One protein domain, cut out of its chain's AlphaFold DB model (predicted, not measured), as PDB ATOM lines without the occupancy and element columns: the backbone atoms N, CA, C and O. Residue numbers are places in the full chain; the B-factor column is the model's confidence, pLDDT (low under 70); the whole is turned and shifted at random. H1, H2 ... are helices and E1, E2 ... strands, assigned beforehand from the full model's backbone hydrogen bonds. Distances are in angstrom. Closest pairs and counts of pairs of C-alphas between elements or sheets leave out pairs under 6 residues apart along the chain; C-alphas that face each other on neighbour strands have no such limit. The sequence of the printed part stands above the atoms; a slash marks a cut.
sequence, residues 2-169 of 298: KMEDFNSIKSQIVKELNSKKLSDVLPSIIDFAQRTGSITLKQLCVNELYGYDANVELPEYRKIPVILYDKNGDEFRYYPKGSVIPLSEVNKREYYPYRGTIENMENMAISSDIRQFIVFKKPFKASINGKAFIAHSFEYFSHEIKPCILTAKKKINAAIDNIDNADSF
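What this domain is: This is residues 2 to 169 of the 298 residues of the protein "TIGR02391 family protein" of Prevotella intermedia (UniProt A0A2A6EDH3). The model is long and two-ended: a curled sheet of four strands, E2, E1, E4 and E3, makes one end, and an up-and-down bundle of four helices, H1, H2, H3 and H6, makes the other. H6 runs from the sheet into the bundle, H5 packs on its first part where the two ends join, and residues 80 to 88 stick out beyond the sheet. The printed part has 168 residues, with named elements in the order H1 H2 H3 E1 H4 E2 H5 E3 E4 H6; the sheet, in the order E2 E1 E4 E3, is antiparallel, and the class is mixed, helices and strands. The whole is loose, with a radius of gyration of the C-alphas of 19.4 A, and spans 66 by 33 by 33 A.

How they stand to each other: In the strongly twisted sheet, E3 (residues 115 to 128) and E4 (131 to 141) form a hairpin, with N 118 and O 138 2.8 A apart. E3 bends by 112 degrees at residue 122 and E4 by 84 degrees at residue 136. E1 (63 to 69) is staggered: residues 67 to 69 pair with E4, with N 67 to O 139 at 2.8 A, and residues 63 to 66 with edge strand E2 (94 to 97), with N 64 to O 96 at 2.9 A. H6 (142 to 161) only grazes the sheet with residues 142 to 148, and H5 (102 to 110) with residues 105 to 109. H5 and H6 touch at a steep tilt of 41 degrees, the C-alphas of Ala 109 and Ser 142 being 4.4 A apart. Farther along H6, residues 153 to 160 touch H1 (3 to 19), opposite ways at a shallow tilt of 8 degrees, closest at the C-alphas of Val 14 and Asn 157, 7.0 A. H2 (22 to 36) and H3 (39 to 50) form a helical hairpin, closest at the C-alphas of Ile 30 and Lys 42, 5.1 A. Residues 41 to 45 of H3 touch H6, the C-alphas of Leu 41 and Ala 159 being 6.4 A apart. H4 (87 to 90) touches no helix and is not on the sheet. Every O i to N i+4 pair is within hydrogen-bond range in H1, H3 and H5, against 9 of 11 in H2 and 13 of 16 in H6; H4 is too short for one.

Where its parts are: E3 begins at C-alpha 115 (39.543, -2.324, 33.611) and is 22.1 A long; E4 is 25.0 A. H6, 29.3 A, ends at C-alpha 161 (37.673, 32.034, 24.732). H1, 24.7 A, begins at C-alpha 3 (31.126, 44.158, 29.697), and H2 is 20.0 A.

The domain as a whole: The C-alphas of Lys 2 and Gly 82 are the farthest apart, 67.0 A. The printed part has no cut; the long links are H3 to E1 and E1 to H4. Mean pLDDT of the printed part is 85.7; residues 2 to 4, 90 to 91, 111 to 113 and 164 to 169 are under 70.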
ATOM      1  N   LYS A   2      26.458  43.928  30.934       68.19
ATOM      2  CA  LYS A   2      27.558  44.910  30.940       68.19
ATOM      3  C   LYS A   2      28.884  44.170  30.715       68.19
ATOM      4  O   LYS A   2      29.008  43.014  31.109       68.19
ATOM      5  N   MET A   3      29.859  44.810  30.070       62.94
ATOM      6  CA  MET A   3      31.126  44.158  29.697       62.94
ATOM      7  C   MET A   3      31.965  43.737  30.920       62.94
ATOM      8  O   MET A   3      32.655  42.722  30.884       62.94
ATOM      9  N   GLU A   4      31.839  44.461  32.034       62.41
ATOM     10  CA  GLU A   4      32.446  44.101  33.326       62.41
ATOM     11  C   GLU A   4      31.840  42.810  33.909       62.41
ATOM     12  O   GLU A   4      32.580  41.910  34.312       62.41
ATOM     13  N   ASP A   5      30.509  42.658  33.857       75.88
ATOM     14  CA  ASP A   5      29.818  41.427  34.272       75.88
ATOM     15  C   ASP A   5      30.195  40.242  33.368       75.88
ATOM     16  O   ASP A   5      30.389  39.127  33.850       75.88
ATOM     17  N   PHE A   6      30.339  40.483  32.057       81.00
ATOM     18  CA  PHE A   6      30.757  39.473  31.080       81.00
ATOM     19  C   PHE A   6      32.119  38.870  31.438       81.00
ATOM     20  O   PHE A   6      32.243  37.650  31.566       81.00
ATOM     21  N   ASN A   7      33.132  39.720  31.627       82.50
ATOM     22  CA  ASN A   7      34.502  39.279  31.890       82.50
ATOM     23  C   ASN A   7      34.620  38.573  33.247       82.50
ATOM     24  O   ASN A   7      35.358  37.592  33.371       82.50
ATOM     25  N   SER A   8      33.858  39.033  34.245       85.19
ATOM     26  CA  SER A   8      33.780  38.395  35.561       85.19
ATOM     27  C   SER A   8      33.194  36.978  35.469       85.19
ATOM     28  O   SER A   8      33.818  36.021  35.934       85.19
ATOM     29  N   ILE A   9      32.057  36.814  34.777       86.12
ATOM     30  CA  ILE A   9      31.412  35.505  34.581       86.12
ATOM     31  C   ILE A   9      32.312  34.563  33.770       86.12
ATOM     32  O   ILE A   9      32.507  33.416  34.172       86.12
ATOM     33  N   LYS A  10      32.911  35.042  32.667       88.38
ATOM     34  CA  LYS A  10      33.856  34.261  31.847       88.38
ATOM     35  C   LYS A  10      35.023  33.752  32.698       88.38
ATOM     36  O   LYS A  10      35.304  32.556  32.710       88.38
ATOM     37  N   SER A  11      35.640  34.632  33.490       88.44
ATOM     38  CA  SER A  11      36.762  34.279  34.374       88.44
ATOM     39  C   SER A  11      36.368  33.259  35.446       88.44
ATOM     40  O   SER A  11      37.126  32.328  35.731       88.44
ATOM     41  N   GLN A  12      35.172  33.397  36.027       91.69
ATOM     42  CA  GLN A  12      34.650  32.440  37.000       91.69
ATOM     43  C   GLN A  12      34.452  31.054  36.374       91.69
ATOM     44  O   GLN A  12      34.916  30.064  36.938       91.69
ATOM     45  N   ILE A  13      33.827  30.981  35.198       91.75
ATOM     46  CA  ILE A  13      33.590  29.722  34.481       91.75
ATOM     47  C   ILE A  13      34.910  29.014  34.157       91.75
ATOM     48  O   ILE A  13      35.046  27.821  34.425       91.75
ATOM     49  N   VAL A  14      35.905  29.740  33.638       90.69
ATOM     50  CA  VAL A  14      37.224  29.169  33.314       90.69
ATOM     51  C   VAL A  14      37.913  28.625  34.574       90.69
ATOM     52  O   VAL A  14      38.491  27.534  34.560       90.69
ATOM     53  N   LYS A  15      37.809  29.328  35.709       92.50
ATOM     54  CA  LYS A  15      38.326  28.846  37.001       92.50
ATOM     55  C   LYS A  15      37.631  27.561  37.466       92.50
ATOM     56  O   LYS A  15      38.292  26.647  37.969       92.50
ATOM     57  N   GLU A  16      36.315  27.474  37.309       92.31
ATOM     58  CA  GLU A  16      35.540  26.285  37.674       92.31
ATOM     59  C   GLU A  16      35.845  25.093  36.763       92.31
ATOM     60  O   GLU A  16      36.043  23.988  37.263       92.31
ATOM     61  N   LEU A  17      35.991  25.312  35.453       91.19
ATOM     62  CA  LEU A  17      36.337  24.270  34.479       91.19
ATOM     63  C   LEU A  17      37.642  23.536  34.847       91.19
ATOM     64  O   LEU A  17      37.763  22.317  34.665       91.19
ATOM     65  N   ASN A  18      38.605  24.277  35.401       88.88
ATOM     66  CA  ASN A  18      39.904  23.764  35.830       88.88
ATOM     67  C   ASN A  18      39.867  23.019  37.174       88.88
ATOM     68  O   ASN A  18      40.739  22.191  37.425       88.88
ATOM     69  N   SER A  19      38.884  23.296  38.033       89.50
ATOM     70  CA  SER A  19      38.861  22.812  39.422       89.50
ATOM     71  C   SER A  19      37.748  21.806  39.730       89.50
ATOM     72  O   SER A  19      37.889  21.022  40.666       89.50
ATOM     73  N   LYS A  20      36.662  21.790  38.949       93.88
ATOM     74  CA  LYS A  20      35.478  20.941  39.155       93.88
ATOM     75  C   LYS A  20      35.317  19.888  38.048       93.88
ATOM     76  O   LYS A  20      36.007  19.918  37.018       93.88
ATOM     77  N   LYS A  21      34.397  18.937  38.256       93.75
ATOM     78  CA  LYS A  21      33.928  18.035  37.193       93.75
ATOM     79  C   LYS A  21      33.264  18.846  36.084       93.75
ATOM     80  O   LYS A  21      32.642  19.871  36.346       93.75
ATOM     81  N   LEU A  22      33.419  18.407  34.840       94.69
ATOM     82  CA  LEU A  22      32.797  19.050  33.691       94.69
ATOM     83  C   LEU A  22      31.267  19.004  33.809       94.69
ATOM     84  O   LEU A  22      30.633  20.022  33.541       94.69
ATOM     85  N   SER A  23      30.691  17.891  34.287       95.25
ATOM     86  CA  SER A  23      29.246  17.767  34.550       95.25
ATOM     87  C   SER A  23      28.677  18.928  35.367       95.25
ATOM     88  O   SER A  23      27.610  19.445  35.045       95.25
ATOM     89  N   ASP A  24      29.417  19.373  36.382       94.62
ATOM     90  CA  ASP A  24      28.949  20.357  37.361       94.62
ATOM     91  C   ASP A  24      29.014  21.791  36.820       94.62
ATOM     92  O   ASP A  24      28.276  22.665  37.269       94.62
ATOM     93  N   VAL A  25      29.910  22.044  35.862       95.69
ATOM     94  CA  VAL A  25      30.160  23.387  35.307       95.69
ATOM     95  C   VAL A  25      29.315  23.641  34.056       95.69
ATOM     96  O   VAL A  25      28.947  24.784  33.783       95.69
ATOM     97  N   LEU A  26      28.957  22.591  33.306       95.44
ATOM     98  CA  LEU A  26      28.174  22.692  32.068       95.44
ATOM     99  C   LEU A  26      26.882  23.524  32.189       95.44
ATOM    100  O   LEU A  26      26.650  24.326  31.284       95.44
ATOM    101  N   PRO A  27      26.066  23.429  33.261       94.31
ATOM    102  CA  PRO A  27      24.875  24.272  33.403       94.31
ATOM    103  C   PRO A  27      25.182  25.777  33.378       94.31
ATOM    104  O   PRO A  27      24.500  26.537  32.688       94.31
ATOM    105  N   SER A  28      26.248  26.211  34.058       92.38
ATOM    106  CA  SER A  28      26.706  27.607  34.053       92.38
ATOM    107  C   SER A  28      27.192  28.043  32.669       92.38
ATOM    108  O   SER A  28      26.944  29.172  32.249       92.38
ATOM    109  N   ILE A  29      27.850  27.143  31.932       93.44
ATOM    110  CA  ILE A  29      28.323  27.413  30.567       93.44
ATOM    111  C   ILE A  29      27.144  27.525  29.596       93.44
ATOM    112  O   ILE A  29      27.158  28.385  28.721       93.44
ATOM    113  N   ILE A  30      26.105  26.701  29.760       91.69
ATOM    114  CA  ILE A  30      24.870  26.779  28.966       91.69
ATOM    115  C   ILE A  30      24.177  28.129  29.187       91.69
ATOM    116  O   ILE A  30      23.775  28.766  28.211       91.69
ATOM    117  N   ASP A  31      24.066  28.587  30.439       88.12
ATOM    118  CA  ASP A  31      23.513  29.912  30.751       88.12
ATOM    119  C   ASP A  31      24.377  31.038  30.162       88.12
ATOM    120  O   ASP A  31      23.857  31.960  29.532       88.12
ATOM    121  N   PHE A  32      25.704  30.936  30.276       88.81
ATOM    122  CA  PHE A  32      26.622  31.887  29.653       88.81
ATOM    123  C   PHE A  32      26.450  31.935  28.133       88.81
ATOM    124  O   PHE A  32      26.224  33.013  27.590       88.81
ATOM    125  N   ALA A  33      26.460  30.786  27.454       88.69
ATOM    126  CA  ALA A  33      26.233  30.684  26.014       88.69
ATOM    127  C   ALA A  33      24.896  31.322  25.608       88.69
ATOM    128  O   ALA A  33      24.817  32.042  24.614       88.69
ATOM    129  N   GLN A  34      23.853  31.132  26.423       84.56
ATOM    130  CA  GLN A  34      22.550  31.751  26.207       84.56
ATOM    131  C   GLN A  34      22.581  33.279  26.341       84.56
ATOM    132  O   GLN A  34      21.957  33.975  25.541       84.56
ATOM    133  N   ARG A  35      23.310  33.820  27.322       82.44
ATOM    134  CA  ARG A  35      23.464  35.275  27.504       82.44
ATOM    135  C   ARG A  35      24.306  35.919  26.408       82.44
ATOM    136  O   ARG A  35      24.097  37.093  26.105       82.44
ATOM    137  N   THR A  36      25.258  35.178  25.848       81.00
ATOM    138  CA  THR A  36      26.190  35.673  24.828       81.00
ATOM    139  C   THR A  36      25.693  35.467  23.405       81.00
ATOM    140  O   THR A  36      26.199  36.115  22.495       81.00
ATOM    141  N   GLY A  37      24.664  34.644  23.201       78.31
ATOM    142  CA  GLY A  37      24.103  34.410  21.873       78.31
ATOM    143  C   GLY A  37      24.714  33.222  21.128       78.31
ATOM    144  O   GLY A  37      24.342  33.022  19.979       78.31
ATOM    145  N   SER A  38      25.608  32.439  21.747       85.12
ATOM    146  CA  SER A  38      26.291  31.331  21.069       85.12
ATOM    147  C   SER A  38      25.450  30.048  21.069       85.12
ATOM    148  O   SER A  38      25.411  29.311  22.062       85.12
ATOM    149  N   ILE A  39      24.796  29.745  19.944       85.06
ATOM    150  CA  ILE A  39      24.071  28.484  19.747       85.06
ATOM    151  C   ILE A  39      25.041  27.310  19.651       85.06
ATOM    152  O   ILE A  39      24.758  26.260  20.224       85.06
ATOM    153  N   THR A  40      26.205  27.484  19.018       88.19
ATOM    154  CA  THR A  40      27.186  26.402  18.863       88.19
ATOM    155  C   THR A  40      27.747  25.943  20.211       88.19
ATOM    156  O   THR A  40      27.771  24.741  20.494       88.19
ATOM    157  N   LEU A  41      28.136  26.875  21.093       90.94
ATOM    158  CA  LEU A  41      28.601  26.525  22.439       90.94
ATOM    159  C   LEU A  41      27.475  25.898  23.264       90.94
ATOM    160  O   LEU A  41      27.694  24.882  23.930       90.94
ATOM    161  N   LYS A  42      26.263  26.468  23.198       91.62
ATOM    162  CA  LYS A  42      25.096  25.918  23.896       91.62
ATOM    163  C   LYS A  42      24.821  24.483  23.447       91.62
ATOM    164  O   LYS A  42      24.644  23.609  24.291       91.62
ATOM    165  N   GLN A  43      24.845  24.230  22.140       91.19
ATOM    166  CA  GLN A  43      24.636  22.914  21.548       91.19
ATOM    167  C   GLN A  43      25.661  21.894  22.037       91.19
ATOM    168  O   GLN A  43      25.295  20.794  22.456       91.19
ATOM    169  N   LEU A  44      26.943  22.263  21.992       92.69
ATOM    170  CA  LEU A  44      28.026  21.422  22.480       92.69
ATOM    171  C   LEU A  44      27.796  21.055  23.948       92.69
ATOM    172  O   LEU A  44      27.789  19.877  24.292       92.69
ATOM    173  N   CYS A  45      27.540  22.047  24.800       94.50
ATOM    174  CA  CYS A  45      27.375  21.825  26.233       94.50
ATOM    175  C   CYS A  45      26.131  20.991  26.565       94.50
ATOM    176  O   CYS A  45      26.187  20.123  27.431       94.50
ATOM    177  N   VAL A  46      25.026  21.206  25.848       93.94
ATOM    178  CA  VAL A  46      23.798  20.412  25.985       93.94
ATOM    179  C   VAL A  46      24.035  18.948  25.584       93.94
ATOM    180  O   VAL A  46      23.589  18.039  26.285       93.94
ATOM    181  N   ASN A  47      24.758  18.696  24.490       94.31
ATOM    182  CA  ASN A  47      25.108  17.333  24.074       94.31
ATOM    183  C   ASN A  47      26.033  16.647  25.086       94.31
ATOM    184  O   ASN A  47      25.864  15.467  25.388       94.31
ATOM    185  N   GLU A  48      26.995  17.380  25.640       95.75
ATOM    186  CA  GLU A  48      27.905  16.853  26.658       95.75
ATOM    187  C   GLU A  48      27.162  16.501  27.954       95.75
ATOM    188  O   GLU A  48      27.342  15.403  28.489       95.75
ATOM    189  N   LEU A  49      26.288  17.395  28.428       95.19
ATOM    190  CA  LEU A  49      25.571  17.241  29.694       95.19
ATOM    191  C   LEU A  49      24.575  16.083  29.644       95.19
ATOM    192  O   LEU A  49      24.531  15.249  30.544       95.19
ATOM    193  N   TYR A  50      23.808  16.002  28.562       92.62
ATOM    194  CA  TYR A  50      22.660  15.105  28.476       92.62
ATOM    195  C   TYR A  50      22.858  13.947  27.486       92.62
ATOM    196  O   TYR A  50      21.912  13.206  27.225       92.62
ATOM    197  N   GLY A  51      24.044  13.804  26.893       92.38
ATOM    198  CA  GLY A  51      24.354  12.776  25.899       92.38
ATOM    199  C   GLY A  51      23.924  13.128  24.471       92.38
ATOM    200  O   GLY A  51      23.166  14.071  24.227       92.38
ATOM    201  N   TYR A  52      24.415  12.325  23.527       91.31
ATOM    202  CA  TYR A  52      24.283  12.535  22.086       91.31
ATOM    203  C   TYR A  52      23.208  11.640  21.470       91.31
ATOM    204  O   TYR A  52      23.211  10.424  21.672       91.31
ATOM    205  N   ASP A  53      22.364  12.217  20.618       83.44
ATOM    206  CA  ASP A  53      21.399  11.447  19.833       83.44
ATOM    207  C   ASP A  53      22.085  10.547  18.802       83.44
ATOM    208  O   ASP A  53      23.207  10.806  18.369       83.44
ATOM    209  N   ALA A  54      21.409   9.472  18.387       81.44
ATOM    210  CA  ALA A  54      21.975   8.451  17.499       81.44
ATOM    211  C   ALA A  54      22.448   9.004  16.141       81.44
ATOM    212  O   ALA A  54      23.431   8.506  15.591       81.44
ATOM    213  N   ASN A  55      21.770  10.041  15.646       76.81
ATOM    214  CA  ASN A  55      22.012  10.647  14.334       76.81
ATOM    215  C   ASN A  55      23.057  11.770  14.375       76.81
ATOM    216  O   ASN A  55      23.470  12.259  13.328       76.81
ATOM    217  N   VAL A  56      23.487  12.191  15.567       82.19
ATOM    218  CA  VAL A  56      24.464  13.271  15.716       82.19
ATOM    219  C   VAL A  56      25.867  12.706  15.533       82.19
ATOM    220  O   VAL A  56      26.231  11.690  16.141       82.19
ATOM    221  N   GLU A  57      26.666  13.368  14.702       86.38
ATOM    222  CA  GLU A  57      28.080  13.045  14.544       86.38
ATOM    223  C   GLU A  57      28.827  13.284  15.860       86.38
ATOM    224  O   GLU A  57      28.672  14.317  16.516       86.38
ATOM    225  N   LEU A  58      29.615  12.293  16.276       90.38
ATOM    226  CA  LEU A  58      30.348  12.368  17.531       90.38
ATOM    227  C   LEU A  58      31.705  13.035  17.335       90.38
ATOM    228  O   LEU A  58      32.439  12.652  16.423       90.38
ATOM    229  N   PRO A  59      32.107  13.937  18.245       92.00
ATOM    230  CA  PRO A  59      33.482  14.400  18.295       92.00
ATOM    231  C   PRO A  59      34.459  13.234  18.492       92.00
ATOM    232  O   PRO A  59      34.164  12.302  19.234       92.00
ATOM    233  N   GLU A  60      35.662  13.327  17.919       92.00
ATOM    234  CA  GLU A  60      36.685  12.269  18.031       92.00
ATOM    235  C   GLU A  60      36.968  11.829  19.475       92.00
ATOM    236  O   GLU A  60      37.094  10.642  19.747       92.00
ATOM    237  N   TYR A  61      36.975  12.756  20.437       93.38
ATOM    238  CA  TYR A  61      37.208  12.425  21.846       93.38
ATOM    239  C   TYR A  61      36.066  11.616  22.493       93.38
ATOM    240  O   TYR A  61      36.238  11.115  23.599       93.38
ATOM    241  N   ARG A  62      34.906  11.469  21.836       94.44
ATOM    242  CA  ARG A  62      33.812  10.576  22.264       94.44
ATOM    243  C   ARG A  62      33.959   9.147  21.727       94.44
ATOM    244  O   ARG A  62      33.181   8.276  22.112       94.44
ATOM    245  N   LYS A  63      34.947   8.881  20.871       92.50
ATOM    246  CA  LYS A  63      35.332   7.529  20.462       92.50
ATOM    247  C   LYS A  63      36.319   6.983  21.493       92.50
ATOM    248  O   LYS A  63      37.491   7.352  21.487       92.50
ATOM    249  N   ILE A  64      35.835   6.153  22.412       91.31
ATOM    250  CA  ILE A  64      36.668   5.602  23.490       91.31
ATOM    251  C   ILE A  64      37.348   4.310  23.024       91.31
ATOM    252  O   ILE A  64      36.702   3.522  22.332       91.31
ATOM    253  N   PRO A  65      38.625   4.080  23.366       90.06
ATOM    254  CA  PRO A  65      39.293   2.821  23.063       90.06
ATOM    255  C   PRO A  65      38.677   1.686  23.885       90.06
ATOM    256  O   PRO A  65      38.420   1.843  25.081       90.06
ATOM    257  N   VAL A  66      38.416   0.555  23.232       91.00
ATOM    258  CA  VAL A  66      37.774  -0.608  23.851       91.00
ATOM    259  C   VAL A  66      38.327  -1.924  23.316       91.00
ATOM    260  O   VAL A  66      38.933  -1.980  22.247       91.00
ATOM    261  N   ILE A  67      38.040  -3.000  24.041       90.00
ATOM    262  CA  ILE A  67      38.144  -4.380  23.570       90.00
ATOM    263  C   ILE A  67      36.717  -4.917  23.448       90.00
ATOM    264  O   ILE A  67      35.936  -4.810  24.389       90.00
ATOM    265  N   LEU A  68      36.346  -5.453  22.285       90.94
ATOM    266  CA  LEU A  68      34.988  -5.933  22.012       90.94
ATOM    267  C   LEU A  68      34.871  -7.442  22.241       90.94
ATOM    268  O   LEU A  68      35.819  -8.181  21.984       90.94
ATOM    269  N   TYR A  69      33.687  -7.888  22.658       91.12
ATOM    270  CA  TYR A  69      33.385  -9.303  22.890       91.12
ATOM    271  C   TYR A  69      32.059  -9.701  22.232       91.12
ATOM    272  O   TYR A  69      31.117  -8.900  22.185       91.12
ATOM    273  N   ASP A  70      31.959 -10.937  21.731       90.50
ATOM    274  CA  ASP A  70      30.683 -11.495  21.262       90.50
ATOM    275  C   ASP A  70      29.765 -11.968  22.405       90.50
ATOM    276  O   ASP A  70      30.014 -11.765  23.590       90.50
ATOM    277  N   LYS A  71      28.662 -12.620  22.019       89.81
ATOM    278  CA  LYS A  71      27.674 -13.230  22.913       89.81
ATOM    279  C   LYS A  71      28.230 -14.362  23.786       89.81
ATOM    280  O   LYS A  71      27.607 -14.676  24.794       89.81
ATOM    281  N   ASN A  72      29.330 -14.995  23.381       87.88
ATOM    282  CA  ASN A  72      29.960 -16.090  24.115       87.88
ATOM    283  C   ASN A  72      31.043 -15.568  25.075       87.88
ATOM    284  O   ASN A  72      31.539 -16.332  25.898       87.88
ATOM    285  N   GLY A  73      31.389 -14.278  24.989       84.81
ATOM    286  CA  GLY A  73      32.492 -13.678  25.734       84.81
ATOM    287  C   GLY A  73      33.842 -13.834  25.036       84.81
ATOM    288  O   GLY A  73      34.874 -13.613  25.668       84.81
ATOM    289  N   ASP A  74      33.854 -14.190  23.750       86.56
ATOM    290  CA  ASP A  74      35.081 -14.286  22.970       86.56
ATOM    291  C   ASP A  74      35.519 -12.899  22.491       86.56
ATOM    292  O   ASP A  74      34.747 -12.130  21.909       86.56
ATOM    293  N   GLU A  75      36.788 -12.587  22.746       87.19
ATOM    294  CA  GLU A  75      37.430 -11.332  22.369       87.19
ATOM    295  C   GLU A  75      37.546 -11.188  20.846       87.19
ATOM    296  O   GLU A  75      38.003 -12.094  20.139       87.19
ATOM    297  N   PHE A  76      37.227  -9.999  20.340       84.88
ATOM    298  CA  PHE A  76      37.439  -9.646  18.942       84.88
ATOM    299  C   PHE A  76      38.907  -9.351  18.691       84.88
ATOM    300  O   PHE A  76      39.423  -8.292  19.038       84.88
ATOM    301  N   ARG A  77      39.580 -10.305  18.047       77.62
ATOM    302  CA  ARG A  77      40.992 -10.184  17.698       77.62
ATOM    303  C   ARG A  77      41.166  -9.867  16.226       77.62
ATOM    304  O   ARG A  77      40.646 -10.567  15.361       77.62
ATOM    305  N   TYR A  78      41.996  -8.866  15.954       76.31
ATOM    306  CA  TYR A  78      42.474  -8.566  14.606       76.31
ATOM    307  C   TYR A  78      43.261  -9.729  13.993       76.31
ATOM    308  O   TYR A  78      43.204  -9.947  12.781       76.31
ATOM    309  N   TYR A  79      43.980 -10.472  14.838       79.19
ATOM    310  CA  TYR A  79      44.885 -11.535  14.430       79.19
ATOM    311  C   TYR A  79      44.614 -12.814  15.228       79.19
ATOM    312  O   TYR A  79      44.347 -12.743  16.433       79.19
ATOM    313  N   PRO A  80      44.710 -13.996  14.598       77.81
ATOM    314  CA  PRO A  80      44.640 -15.268  15.303       77.81
ATOM    315  C   PRO A  80      45.659 -15.353  16.443       77.81
ATOM    316  O   PRO A  80      46.757 -14.790  16.370       77.81
ATOM    317  N   LYS A  81      45.315 -16.107  17.490       78.12
ATOM    318  CA  LYS A  81      46.216 -16.348  18.623       78.12
ATOM    319  C   LYS A  81      47.523 -16.976  18.113       78.12
ATOM    320  O   LYS A  81      47.478 -17.966  17.392       78.12
ATOM    321  N   GLY A  82      48.665 -16.396  18.488       80.38
ATOM    322  CA  GLY A  82      49.992 -16.846  18.041       80.38
ATOM    323  C   GLY A  82      50.530 -16.163  16.776       80.38
ATOM    324  O   GLY A  82      51.619 -16.510  16.331       80.38
ATOM    325  N   SER A  83      49.814 -15.188  16.206       83.50
ATOM    326  CA  SER A  83      50.329 -14.385  15.087       83.50
ATOM    327  C   SER A  83      51.501 -13.497  15.523       83.50
ATOM    328  O   SER A  83      51.442 -12.870  16.580       83.50
ATOM    329  N   VAL A  84      52.542 -13.395  14.689       84.62
ATOM    330  CA  VAL A  84      53.646 -12.435  14.861       84.62
ATOM    331  C   VAL A  84      53.315 -11.189  14.047       84.62
ATOM    332  O   VAL A  84      53.212 -11.267  12.825       84.62
ATOM    333  N   ILE A  85      53.120 -10.055  14.722       83.00
ATOM    334  CA  ILE A  85      52.702  -8.796  14.092       83.00
ATOM    335  C   ILE A  85      53.698  -7.662  14.368       83.00
ATOM    336  O   ILE A  85      54.361  -7.672  15.410       83.00
ATOM    337  N   PRO A  86      53.812  -6.667  13.469       81.81
ATOM    338  CA  PRO A  86      54.624  -5.476  13.704       81.81
ATOM    339  C   PRO A  86      54.113  -4.657  14.896       81.81
ATOM    340  O   PRO A  86      52.907  -4.585  15.136       81.81
ATOM    341  N   LEU A  87      55.010  -3.946  15.588       78.31
ATOM    342  CA  LEU A  87      54.653  -3.101  16.739       78.31
ATOM    343  C   LEU A  87      53.614  -2.015  16.396       78.31
ATOM    344  O   LEU A  87      52.788  -1.661  17.232       78.31
ATOM    345  N   SER A  88      53.616  -1.513  15.158       78.06
ATOM    346  CA  SER A  88      52.613  -0.556  14.669       78.06
ATOM    347  C   SER A  88      51.192  -1.130  14.653       78.06
ATOM    348  O   SER A  88      50.231  -0.380  14.808       78.06
ATOM    349  N   GLU A  89      51.047  -2.447  14.501       75.88
ATOM    350  CA  GLU A  89      49.754  -3.133  14.471       75.88
ATOM    351  C   GLU A  89      49.284  -3.576  15.857       75.88
ATOM    352  O   GLU A  89      48.084  -3.724  16.066       75.88
ATOM    353  N   VAL A  90      50.202  -3.700  16.824       67.12
ATOM    354  CA  VAL A  90      49.876  -3.977  18.237       67.12
ATOM    355  C   VAL A  90      48.981  -2.881  18.826       67.12
ATOM    356  O   VAL A  90      48.132  -3.155  19.667       67.12
ATOM    357  N   ASN A  91      49.141  -1.642  18.355       65.06
ATOM    358  CA  ASN A  91      48.371  -0.492  18.824       65.06
ATOM    359  C   ASN A  91      47.070  -0.255  18.040       65.06
ATOM    360  O   ASN A  91      46.392   0.739  18.309       65.06
ATOM    361  N   LYS A  92      46.703  -1.122  17.082       73.06
ATOM    362  CA  LYS A  92      45.370  -1.053  16.466       73.06
ATOM    363  C   LYS A  92      44.332  -1.333  17.547       73.06
ATOM    364  O   LYS A  92      44.337  -2.390  18.170       73.06
ATOM    365  N   ARG A  93      43.471  -0.350  17.788       75.38
ATOM    366  CA  ARG A  93      42.443  -0.388  18.827       75.38
ATOM    367  C   ARG A  93      41.075  -0.270  18.195       75.38
ATOM    368  O   ARG A  93      40.893   0.486  17.241       75.38
ATOM    369  N   GLU A  94      40.123  -0.976  18.782       86.12
ATOM    370  CA  GLU A  94      38.718  -0.731  18.512       86.12
ATOM    371  C   GLU A  94      38.268   0.516  19.254       86.12
ATOM    372  O   GLU A  94      38.712   0.806  20.368       86.12
ATOM    373  N   TYR A  95      37.359   1.246  18.624       88.88
ATOM    374  CA  TYR A  95      36.790   2.448  19.200       88.88
ATOM    375  C   TYR A  95      35.284   2.306  19.304       88.88
ATOM    376  O   TYR A  95      34.596   2.000  18.329       88.88
ATOM    377  N   TYR A  96      34.762   2.585  20.493       90.69
ATOM    378  CA  TYR A  96      33.335   2.624  20.733       90.69
ATOM    379  C   TYR A  96      32.825   4.075  20.726       90.69
ATOM    380  O   TYR A  96      33.335   4.905  21.485       90.69
ATOM    381  N   PRO A  97      31.818   4.411  19.898       92.25
ATOM    382  CA  PRO A  97      31.195   5.732  19.891       92.25
ATOM    383  C   PRO A  97      30.337   5.937  21.152       92.25
ATOM    384  O   PRO A  97      29.143   5.625  21.170       92.25
ATOM    385  N   TYR A  98      30.932   6.464  22.222       92.94
ATOM    386  CA  TYR A  98      30.255   6.629  23.504       92.94
ATOM    387  C   TYR A  98      29.334   7.860  23.514       92.94
ATOM    388  O   TYR A  98      29.775   9.007  23.620       92.94
ATOM    389  N   ARG A  99      28.023   7.603  23.444       92.06
ATOM    390  CA  ARG A  99      26.966   8.631  23.382       92.06
ATOM    391  C   ARG A  99      26.400   9.068  24.740       92.06
ATOM    392  O   ARG A  99      25.558   9.960  24.773       92.06
ATOM    393  N   GLY A 100      26.822   8.445  25.843       91.88
ATOM    394  CA  GLY A 100      26.329   8.764  27.189       91.88
ATOM    395  C   GLY A 100      26.706  10.171  27.671       91.88
ATOM    396  O   GLY A 100      27.462  10.889  27.014       91.88
ATOM    397  N   THR A 101      26.188  10.564  28.835       95.25
ATOM    398  CA  THR A 101      26.501  11.858  29.463       95.25
ATOM    399  C   THR A 101      27.988  11.963  29.797       95.25
ATOM    400  O   THR A 101      28.671  10.951  29.995       95.25
ATOM    401  N   ILE A 102      28.504  13.191  29.872       95.69
ATOM    402  CA  ILE A 102      29.873  13.420  30.337       95.69
ATOM    403  C   ILE A 102      30.061  12.950  31.782       95.69
ATOM    404  O   ILE A 102      31.109  12.406  32.099       95.69
ATOM    405  N   GLU A 103      29.030  13.062  32.623       95.00
ATOM    406  CA  GLU A 103      29.052  12.573  34.004       95.00
ATOM    407  C   GLU A 103      29.349  11.070  34.051       95.00
ATOM    408  O   GLU A 103      30.200  10.621  34.819       95.00
ATOM    409  N   ASN A 104      28.712  10.286  33.175       92.88
ATOM    410  CA  ASN A 104      29.000   8.860  33.089       92.88
ATOM    411  C   ASN A 104      30.449   8.611  32.663       92.88
ATOM    412  O   ASN A 104      31.092   7.748  33.248       92.88
ATOM    413  N   MET A 105      30.991   9.376  31.708       92.88
ATOM    414  CA  MET A 105      32.411   9.268  31.342       92.88
ATOM    415  C   MET A 105      33.334   9.643  32.508       92.88
ATOM    416  O   MET A 105      34.344   8.982  32.730       92.88
ATOM    417  N   GLU A 106      32.999  10.680  33.273       93.38
ATOM    418  CA  GLU A 106      33.759  11.078  34.460       93.38
ATOM    419  C   GLU A 106      33.744   9.979  35.523       93.38
ATOM    420  O   GLU A 106      34.780   9.696  36.122       93.38
ATOM    421  N   ASN A 107      32.617   9.291  35.698       91.38
ATOM    422  CA  ASN A 107      32.519   8.134  36.583       91.38
ATOM    423  C   ASN A 107      33.315   6.928  36.045       91.38
ATOM    424  O   ASN A 107      34.017   6.277  36.818       91.38
ATOM    425  N   MET A 108      33.290   6.683  34.729       90.12
ATOM    426  CA  MET A 108      34.124   5.667  34.063       90.12
ATOM    427  C   MET A 108      35.627   5.934  34.259       90.12
ATOM    428  O   MET A 108      36.415   5.002  34.360       90.12
ATOM    429  N   ALA A 109      36.044   7.201  34.337       88.06
ATOM    430  CA  ALA A 109      37.447   7.576  34.508       88.06
ATOM    431  C   ALA A 109      37.972   7.431  35.951       88.06
ATOM    432  O   ALA A 109      39.188   7.412  36.147       88.06
ATOM    433  N   ILE A 110      37.087   7.372  36.954       80.69
ATOM    434  CA  ILE A 110      37.443   7.371  38.388       80.69
ATOM    435  C   ILE A 110      37.484   5.953  38.982       80.69
ATOM    436  O   ILE A 110      37.942   5.783  40.110       80.69
ATOM    437  N   SER A 111      37.020   4.928  38.265       68.38
ATOM    438  CA  SER A 111      36.850   3.599  38.857       68.38
ATOM    439  C   SER A 111      38.120   3.027  39.495       68.38
ATOM    440  O   SER A 111      39.201   3.094  38.915       68.38
ATOM    441  N   SER A 112      37.958   2.404  40.668       59.62
ATOM    442  CA  SER A 112      39.039   1.724  41.396       59.62
ATOM    443  C   SER A 112      39.670   0.587  40.587       59.62
ATOM    444  O   SER A 112      40.867   0.336  40.708       59.62
ATOM    445  N   ASP A 113      38.873  -0.075  39.743       61.16
ATOM    446  CA  ASP A 113      39.360  -1.070  38.794       61.16
ATOM    447  C   ASP A 113      39.933  -0.399  37.546       61.16
ATOM    448  O   ASP A 113      39.285   0.445  36.922       61.16
ATOM    449  N   ILE A 114      41.141  -0.824  37.162       73.56
ATOM    450  CA  ILE A 114      41.864  -0.350  35.969       73.56
ATOM    451  C   ILE A 114      41.113  -0.717  34.681       73.56
ATOM    452  O   ILE A 114      41.254  -0.021  33.671       73.56
ATOM    453  N   ARG A 115      40.341  -1.809  34.721       81.12
ATOM    454  CA  ARG A 115      39.543  -2.324  33.611       81.12
ATOM    455  C   ARG A 115      38.103  -2.512  34.039       81.12
ATOM    456  O   ARG A 115      37.837  -3.041  35.114       81.12
ATOM    457  N   GLN A 116      37.184  -2.126  33.171       83.50
ATOM    458  CA  GLN A 116      35.760  -2.309  33.399       83.50
ATOM    459  C   GLN A 116      35.077  -2.890  32.174       83.50
ATOM    460  O   GLN A 116      35.488  -2.641  31.044       83.50
ATOM    461  N   PHE A 117      33.994  -3.624  32.420       85.81
ATOM    462  CA  PHE A 117      33.226  -4.325  31.403       85.81
ATOM    463  C   PHE A 117      31.804  -3.766  31.320       85.81
ATOM    464  O   PHE A 117      31.117  -3.642  32.333       85.81
ATOM    465  N   ILE A 118      31.347  -3.441  30.112       85.75
ATOM    466  CA  ILE A 118      30.002  -2.924  29.850       85.75
ATOM    467  C   ILE A 118      29.292  -3.848  28.866       85.75
ATOM    468  O   ILE A 118      29.756  -4.071  27.750       85.75
ATOM    469  N   VAL A 119      28.122  -4.342  29.268       87.38
ATOM    470  CA  VAL A 119      27.231  -5.132  28.411       87.38
ATOM    471  C   VAL A 119      26.278  -4.204  27.668       87.38
ATOM    472  O   VAL A 119      25.637  -3.330  28.260       87.38
ATOM    473  N   PHE A 120      26.165  -4.389  26.356       86.94
ATOM    474  CA  PHE A 120      25.282  -3.582  25.534       86.94
ATOM    475  C   PHE A 120      23.822  -3.999  25.692       86.94
ATOM    476  O   PHE A 120      23.473  -5.174  25.635       86.94
ATOM    477  N   LYS A 121      22.930  -3.004  25.756       83.81
ATOM    478  CA  LYS A 121      21.482  -3.241  25.627       83.81
ATOM    479  C   LYS A 121      21.086  -3.693  24.218       83.81
ATOM    480  O   LYS A 121      20.120  -4.429  24.056       83.81
ATOM    481  N   LYS A 122      21.793  -3.203  23.198       84.31
ATOM    482  CA  LYS A 122      21.615  -3.570  21.788       84.31
ATOM    483  C   LYS A 122      22.980  -3.913  21.199       84.31
ATOM    484  O   LYS A 122      23.895  -3.117  21.404       84.31
ATOM    485  N   PRO A 123      23.120  -5.022  20.458       87.94
ATOM    486  CA  PRO A 123      24.408  -5.407  19.901       87.94
ATOM    487  C   PRO A 123      25.009  -4.315  19.009       87.94
ATOM    488  O   PRO A 123      24.300  -3.664  18.235       87.94
ATOM    489  N   PHE A 124      26.321  -4.132  19.112       89.06
ATOM    490  CA  PHE A 124      27.084  -3.157  18.343       89.06
ATOM    491  C   PHE A 124      27.739  -3.837  17.138       89.06
ATOM    492  O   PHE A 124      28.413  -4.856  17.279       89.06
ATOM    493  N   LYS A 125      27.542  -3.279  15.941       88.50
ATOM    494  CA  LYS A 125      28.194  -3.771  14.723       88.50
ATOM    495  C   LYS A 125      29.546  -3.082  14.564       88.50
ATOM    496  O   LYS A 125      29.585  -1.883  14.305       88.50
ATOM    497  N   ALA A 126      30.621  -3.850  14.688       84.62
ATOM    498  CA  ALA A 126      31.984  -3.401  14.431       84.62
ATOM    499  C   ALA A 126      32.473  -3.945  13.083       84.62
ATOM    500  O   ALA A 126      32.025  -5.003  12.639       84.62
ATOM    501  N   SER A 127      33.385  -3.228  12.428       81.06
ATOM    502  CA  SER A 127      34.047  -3.695  11.209       81.06
ATOM    503  C   SER A 127      35.538  -3.791  11.472       81.06
ATOM    504  O   SER A 127      36.195  -2.771  11.657       81.06
ATOM    505  N   ILE A 128      36.059  -5.015  11.483       77.06
ATOM    506  CA  ILE A 128      37.466  -5.297  11.769       77.06
ATOM    507  C   ILE A 128      38.062  -5.908  10.507       77.06
ATOM    508  O   ILE A 128      37.597  -6.947  10.035       77.06
ATOM    509  N   ASN A 129      39.060  -5.240   9.919       74.81
ATOM    510  CA  ASN A 129      39.694  -5.651   8.658       74.81
ATOM    511  C   ASN A 129      38.680  -5.961   7.528       74.81
ATOM    512  O   ASN A 129      38.835  -6.928   6.785       74.81
ATOM    513  N   GLY A 130      37.606  -5.168   7.424       76.19
ATOM    514  CA  GLY A 130      36.561  -5.328   6.402       76.19
ATOM    515  C   GLY A 130      35.543  -6.443   6.673       76.19
ATOM    516  O   GLY A 130      34.626  -6.633   5.875       76.19
ATOM    517  N   LYS A 131      35.660  -7.168   7.792       81.06
ATOM    518  CA  LYS A 131      34.670  -8.157   8.236       81.06
ATOM    519  C   LYS A 131      33.765  -7.554   9.302       81.06
ATOM    520  O   LYS A 131      34.237  -6.921  10.242       81.06
ATOM    521  N   ALA A 132      32.461  -7.778   9.163       84.50
ATOM    522  CA  ALA A 132      31.474  -7.331  10.135       84.50
ATOM    523  C   ALA A 132      31.393  -8.304  11.320       84.50
ATOM    524  O   ALA A 132      31.193  -9.503  11.131       84.50
ATOM    525  N   PHE A 133      31.482  -7.768  12.532       85.38
ATOM    526  CA  PHE A 133      31.326  -8.495  13.785       85.38
ATOM    527  C   PHE A 133      30.207  -7.881  14.631       85.38
ATOM    528  O   PHE A 133      29.896  -6.694  14.513       85.38
ATOM    529  N   ILE A 134      29.590  -8.695  15.491       90.50
ATOM    530  CA  ILE A 134      28.479  -8.281  16.358       90.50
ATOM    531  C   ILE A 134      28.917  -8.390  17.818       90.50
ATOM    532  O   ILE A 134      28.877  -9.467  18.417       90.50
ATOM    533  N   ALA A 135      29.325  -7.262  18.387       91.38
ATOM    534  CA  ALA A 135      29.721  -7.172  19.780       91.38
ATOM    535  C   ALA A 135      28.490  -7.087  20.695       91.38
ATOM    536  O   ALA A 135      27.524  -6.378  20.399       91.38
ATOM    537  N   HIS A 136      28.539  -7.795  21.820       92.94
ATOM    538  CA  HIS A 136      27.511  -7.779  22.867       92.94
ATOM    539  C   HIS A 136      27.989  -7.063  24.133       92.94
ATOM    540  O   HIS A 136      27.167  -6.623  24.936       92.94
ATOM    541  N   SER A 137      29.296  -6.868  24.275       91.56
ATOM    542  CA  SER A 137      29.898  -6.119  25.370       91.56
ATOM    543  C   SER A 137      31.265  -5.571  24.976       91.56
ATOM    544  O   SER A 137      31.815  -5.908  23.921       91.56
ATOM    545  N   PHE A 138      31.809  -4.711  25.833       92.19
ATOM    546  CA  PHE A 138      33.161  -4.201  25.692       92.19
ATOM    547  C   PHE A 138      33.869  -4.039  27.034       92.19
ATOM    548  O   PHE A 138      33.236  -3.745  28.047       92.19
ATOM    549  N   GLU A 139      35.187  -4.190  27.015       91.94
ATOM    550  CA  GLU A 139      36.095  -3.805  28.090       91.94
ATOM    551  C   GLU A 139      36.750  -2.463  27.744       91.94
ATOM    552  O   GLU A 139      37.047  -2.192  26.579       91.94
ATOM    553  N   TYR A 140      36.970  -1.612  28.740       91.19
ATOM    554  CA  TYR A 140      37.701  -0.356  28.585       91.19
ATOM    555  C   TYR A 140      38.615  -0.103  29.783       91.19
ATOM    556  O   TYR A 140      38.414  -0.657  30.868       91.19
ATOM    557  N   PHE A 141      39.600   0.773  29.587       89.38
ATOM    558  CA  PHE A 141      40.522   1.186  30.635       89.38
ATOM    559  C   PHE A 141      40.220   2.600  31.125       89.38
ATOM    560  O   PHE A 141      40.182   3.553  30.347       89.38
ATOM    561  N   SER A 142      40.096   2.773  32.435       88.75
ATOM    562  CA  SER A 142      39.677   4.050  33.038       88.75
ATOM    563  C   SER A 142      40.673   5.182  32.775       88.75
ATOM    564  O   SER A 142      40.286   6.325  32.515       88.75
ATOM    565  N   HIS A 143      41.971   4.856  32.740       87.44
ATOM    566  CA  HIS A 143      43.029   5.818  32.426       87.44
ATOM    567  C   HIS A 143      42.951   6.358  30.988       87.44
ATOM    568  O   HIS A 143      43.458   7.447  30.723       87.44
ATOM    569  N   GLU A 144      42.285   5.646  30.076       88.69
ATOM    570  CA  GLU A 144      42.115   6.054  28.677       88.69
ATOM    571  C   GLU A 144      40.906   6.975  28.473       88.69
ATOM    572  O   GLU A 144      40.849   7.711  27.490       88.69
ATOM    573  N   ILE A 145      39.983   7.018  29.438       91.44
ATOM    574  CA  ILE A 145      38.823   7.920  29.414       91.44
ATOM    575  C   ILE A 145      39.213   9.342  29.845       91.44
ATOM    576  O   ILE A 145      38.672  10.333  29.349       91.44
ATOM    577  N   LYS A 146      40.200   9.482  30.738       90.19
ATOM    578  CA  LYS A 146      40.642  10.791  31.245       90.19
ATOM    579  C   LYS A 146      41.139  11.742  30.132       90.19
ATOM    580  O   LYS A 146      40.705  12.898  30.129       90.19
ATOM    581  N   PRO A 147      41.968  11.315  29.156       92.12
ATOM    582  CA  PRO A 147      42.330  12.135  27.994       92.12
ATOM    583  C   PRO A 147      41.132  12.610  27.159       92.12
ATOM    584  O   PRO A 147      41.134  13.753  26.689       92.12
ATOM    585  N   CYS A 148      40.096  11.779  27.007       93.56
ATOM    586  CA  CYS A 148      38.865  12.147  26.305       93.56
ATOM    587  C   CYS A 148      38.165  13.328  26.991       93.56
ATOM    588  O   CYS A 148      37.855  14.329  26.341       93.56
ATOM    589  N   ILE A 149      38.001  13.256  28.317       93.56
ATOM    590  CA  ILE A 149      37.379  14.320  29.124       93.56
ATOM    591  C   ILE A 149      38.217  15.604  29.076       93.56
ATOM    592  O   ILE A 149      37.678  16.696  28.907       93.56
ATOM    593  N   LEU A 150      39.546  15.495  29.175       93.38
ATOM    594  CA  LEU A 150      40.443  16.652  29.069       93.38
ATOM    595  C   LEU A 150      40.348  17.329  27.696       93.38
ATOM    596  O   LEU A 150      40.378  18.554  27.610       93.38
ATOM    597  N   THR A 151      40.209  16.548  26.624       95.31
ATOM    598  CA  THR A 151      40.023  17.080  25.267       95.31
ATOM    599  C   THR A 151      38.676  17.792  25.126       95.31
ATOM    600  O   THR A 151      38.625  18.871  24.532       95.31
ATOM    601  N   ALA A 152      37.609  17.249  25.725       94.62
ATOM    602  CA  ALA A 152      36.302  17.906  25.792       94.62
ATOM    603  C   ALA A 152      36.393  19.257  26.523       94.62
ATOM    604  O   ALA A 152      35.993  20.284  25.974       94.62
ATOM    605  N   LYS A 153      37.020  19.284  27.711       95.19
ATOM    606  CA  LYS A 153      37.272  20.520  28.474       95.19
ATOM    607  C   LYS A 153      38.036  21.555  27.649       95.19
ATOM    608  O   LYS A 153      37.618  22.704  27.590       95.19
ATOM    609  N   LYS A 154      39.116  21.155  26.968       94.12
ATOM    610  CA  LYS A 154      39.907  22.057  26.111       94.12
ATOM    611  C   LYS A 154      39.077  22.668  24.984       94.12
ATOM    612  O   LYS A 154      39.188  23.864  24.741       94.12
ATOM    613  N   LYS A 155      38.239  21.872  24.312       93.62
ATOM    614  CA  LYS A 155      37.362  22.369  23.241       93.62
ATOM    615  C   LYS A 155      36.317  23.355  23.755       93.62
ATOM    616  O   LYS A 155      36.100  24.377  23.117       93.62
ATOM    617  N   ILE A 156      35.712  23.073  24.907       94.00
ATOM    618  CA  ILE A 156      34.760  23.989  25.546       94.00
ATOM    619  C   ILE A 156      35.461  25.283  25.968       94.00
ATOM    620  O   ILE A 156      34.938  26.357  25.701       94.00
ATOM    621  N   ASN A 157      36.661  25.198  26.553       93.06
ATOM    622  CA  ASN A 157      37.431  26.384  26.925       93.06
ATOM    623  C   ASN A 157      37.761  27.244  25.705       93.06
ATOM    624  O   ASN A 157      37.486  28.433  25.718       93.06
ATOM    625  N   ALA A 158      38.253  26.635  24.622       91.00
ATOM    626  CA  ALA A 158      38.532  27.348  23.379       91.00
ATOM    627  C   ALA A 158      37.270  28.010  22.797       91.00
ATOM    628  O   ALA A 158      37.324  29.138  22.319       91.00
ATOM    629  N   ALA A 159      36.119  27.333  22.869       89.88
ATOM    630  CA  ALA A 159      34.849  27.904  22.434       89.88
ATOM    631  C   ALA A 159      34.396  29.082  23.315       89.88
ATOM    632  O   ALA A 159      33.839  30.034  22.785       89.88
ATOM    633  N   ILE A 160      34.655  29.049  24.628       89.62
ATOM    634  CA  ILE A 160      34.407  30.178  25.541       89.62
ATOM    635  C   ILE A 160      35.367  31.337  25.252       89.62
ATOM    636  O   ILE A 160      34.948  32.493  25.247       89.62
ATOM    637  N   ASP A 161      36.642  31.036  25.010       87.12
ATOM    638  CA  ASP A 161      37.673  32.034  24.732       87.12
ATOM    639  C   ASP A 161      37.350  32.806  23.451       87.12
ATOM    640  O   ASP A 161      37.389  34.030  23.479       87.12
ATOM    641  N   ASN A 162      36.892  32.115  22.402       84.50
ATOM    642  CA  ASN A 162      36.464  32.719  21.133       84.50
ATOM    643  C   ASN A 162      35.239  33.643  21.249       84.50
ATOM    644  O   ASN A 162      34.923  34.362  20.301       84.50
ATOM    645  N   ILE A 163      34.526  33.626  22.377       80.81
ATOM    646  CA  ILE A 163      33.475  34.599  22.666       80.81
ATOM    647  C   ILE A 163      34.176  35.827  23.254       80.81
ATOM    648  O   ILE A 163      34.306  35.947  24.472       80.81
ATOM    649  N   ASP A 164      34.660  36.718  22.392       66.94
ATOM    650  CA  ASP A 164      35.150  38.048  22.759       66.94
ATOM    651  C   ASP A 164      34.280  39.120  22.076       66.94
ATOM    652  O   ASP A 164      33.794  38.955  20.962       66.94
ATOM    653  N   ASN A 165      33.967  40.170  22.831       56.66
ATOM    654  CA  ASN A 165      32.796  41.038  22.673       56.66
ATOM    655  C   ASN A 165      32.689  41.827  21.342       56.66
ATOM    656  O   ASN A 165      33.672  42.389  20.874       56.66
ATOM    657  N   ALA A 166      31.432  42.003  20.893       48.22
ATOM    658  CA  ALA A 166      30.918  42.817  19.773       48.22
ATOM    659  C   ALA A 166      31.051  42.207  18.359       48.22
ATOM    660  O   ALA A 166      32.116  42.206  17.762       48.22
ATOM    661  N   ASP A 167      29.908  41.747  17.834       50.44
ATOM    662  CA  ASP A 167      29.635  41.371  16.439       50.44
ATOM    663  C   ASP A 167      30.624  40.425  15.746       50.44
ATOM    664  O   ASP A 167      31.630  40.850  15.192       50.44
ATOM    665  N   SER A 168      30.261  39.139  15.652       42.38
ATOM    666  CA  SER A 168      30.458  38.337  14.423       42.38
ATOM    667  C   SER A 168      30.072  36.864  14.586       42.38
ATOM    668  O   SER A 168      30.835  35.981  14.241       42.38
ATOM    669  N   PHE A 169      28.847  36.564  15.017       43.75
ATOM    670  CA  PHE A 169      28.185  35.352  14.526       43.75
ATOM    671  C   PHE A 169      26.708  35.672  14.309       43.75
ATOM    672  O   PHE A 169      25.977  35.964  15.255       43.75
TER     673      PHE A 169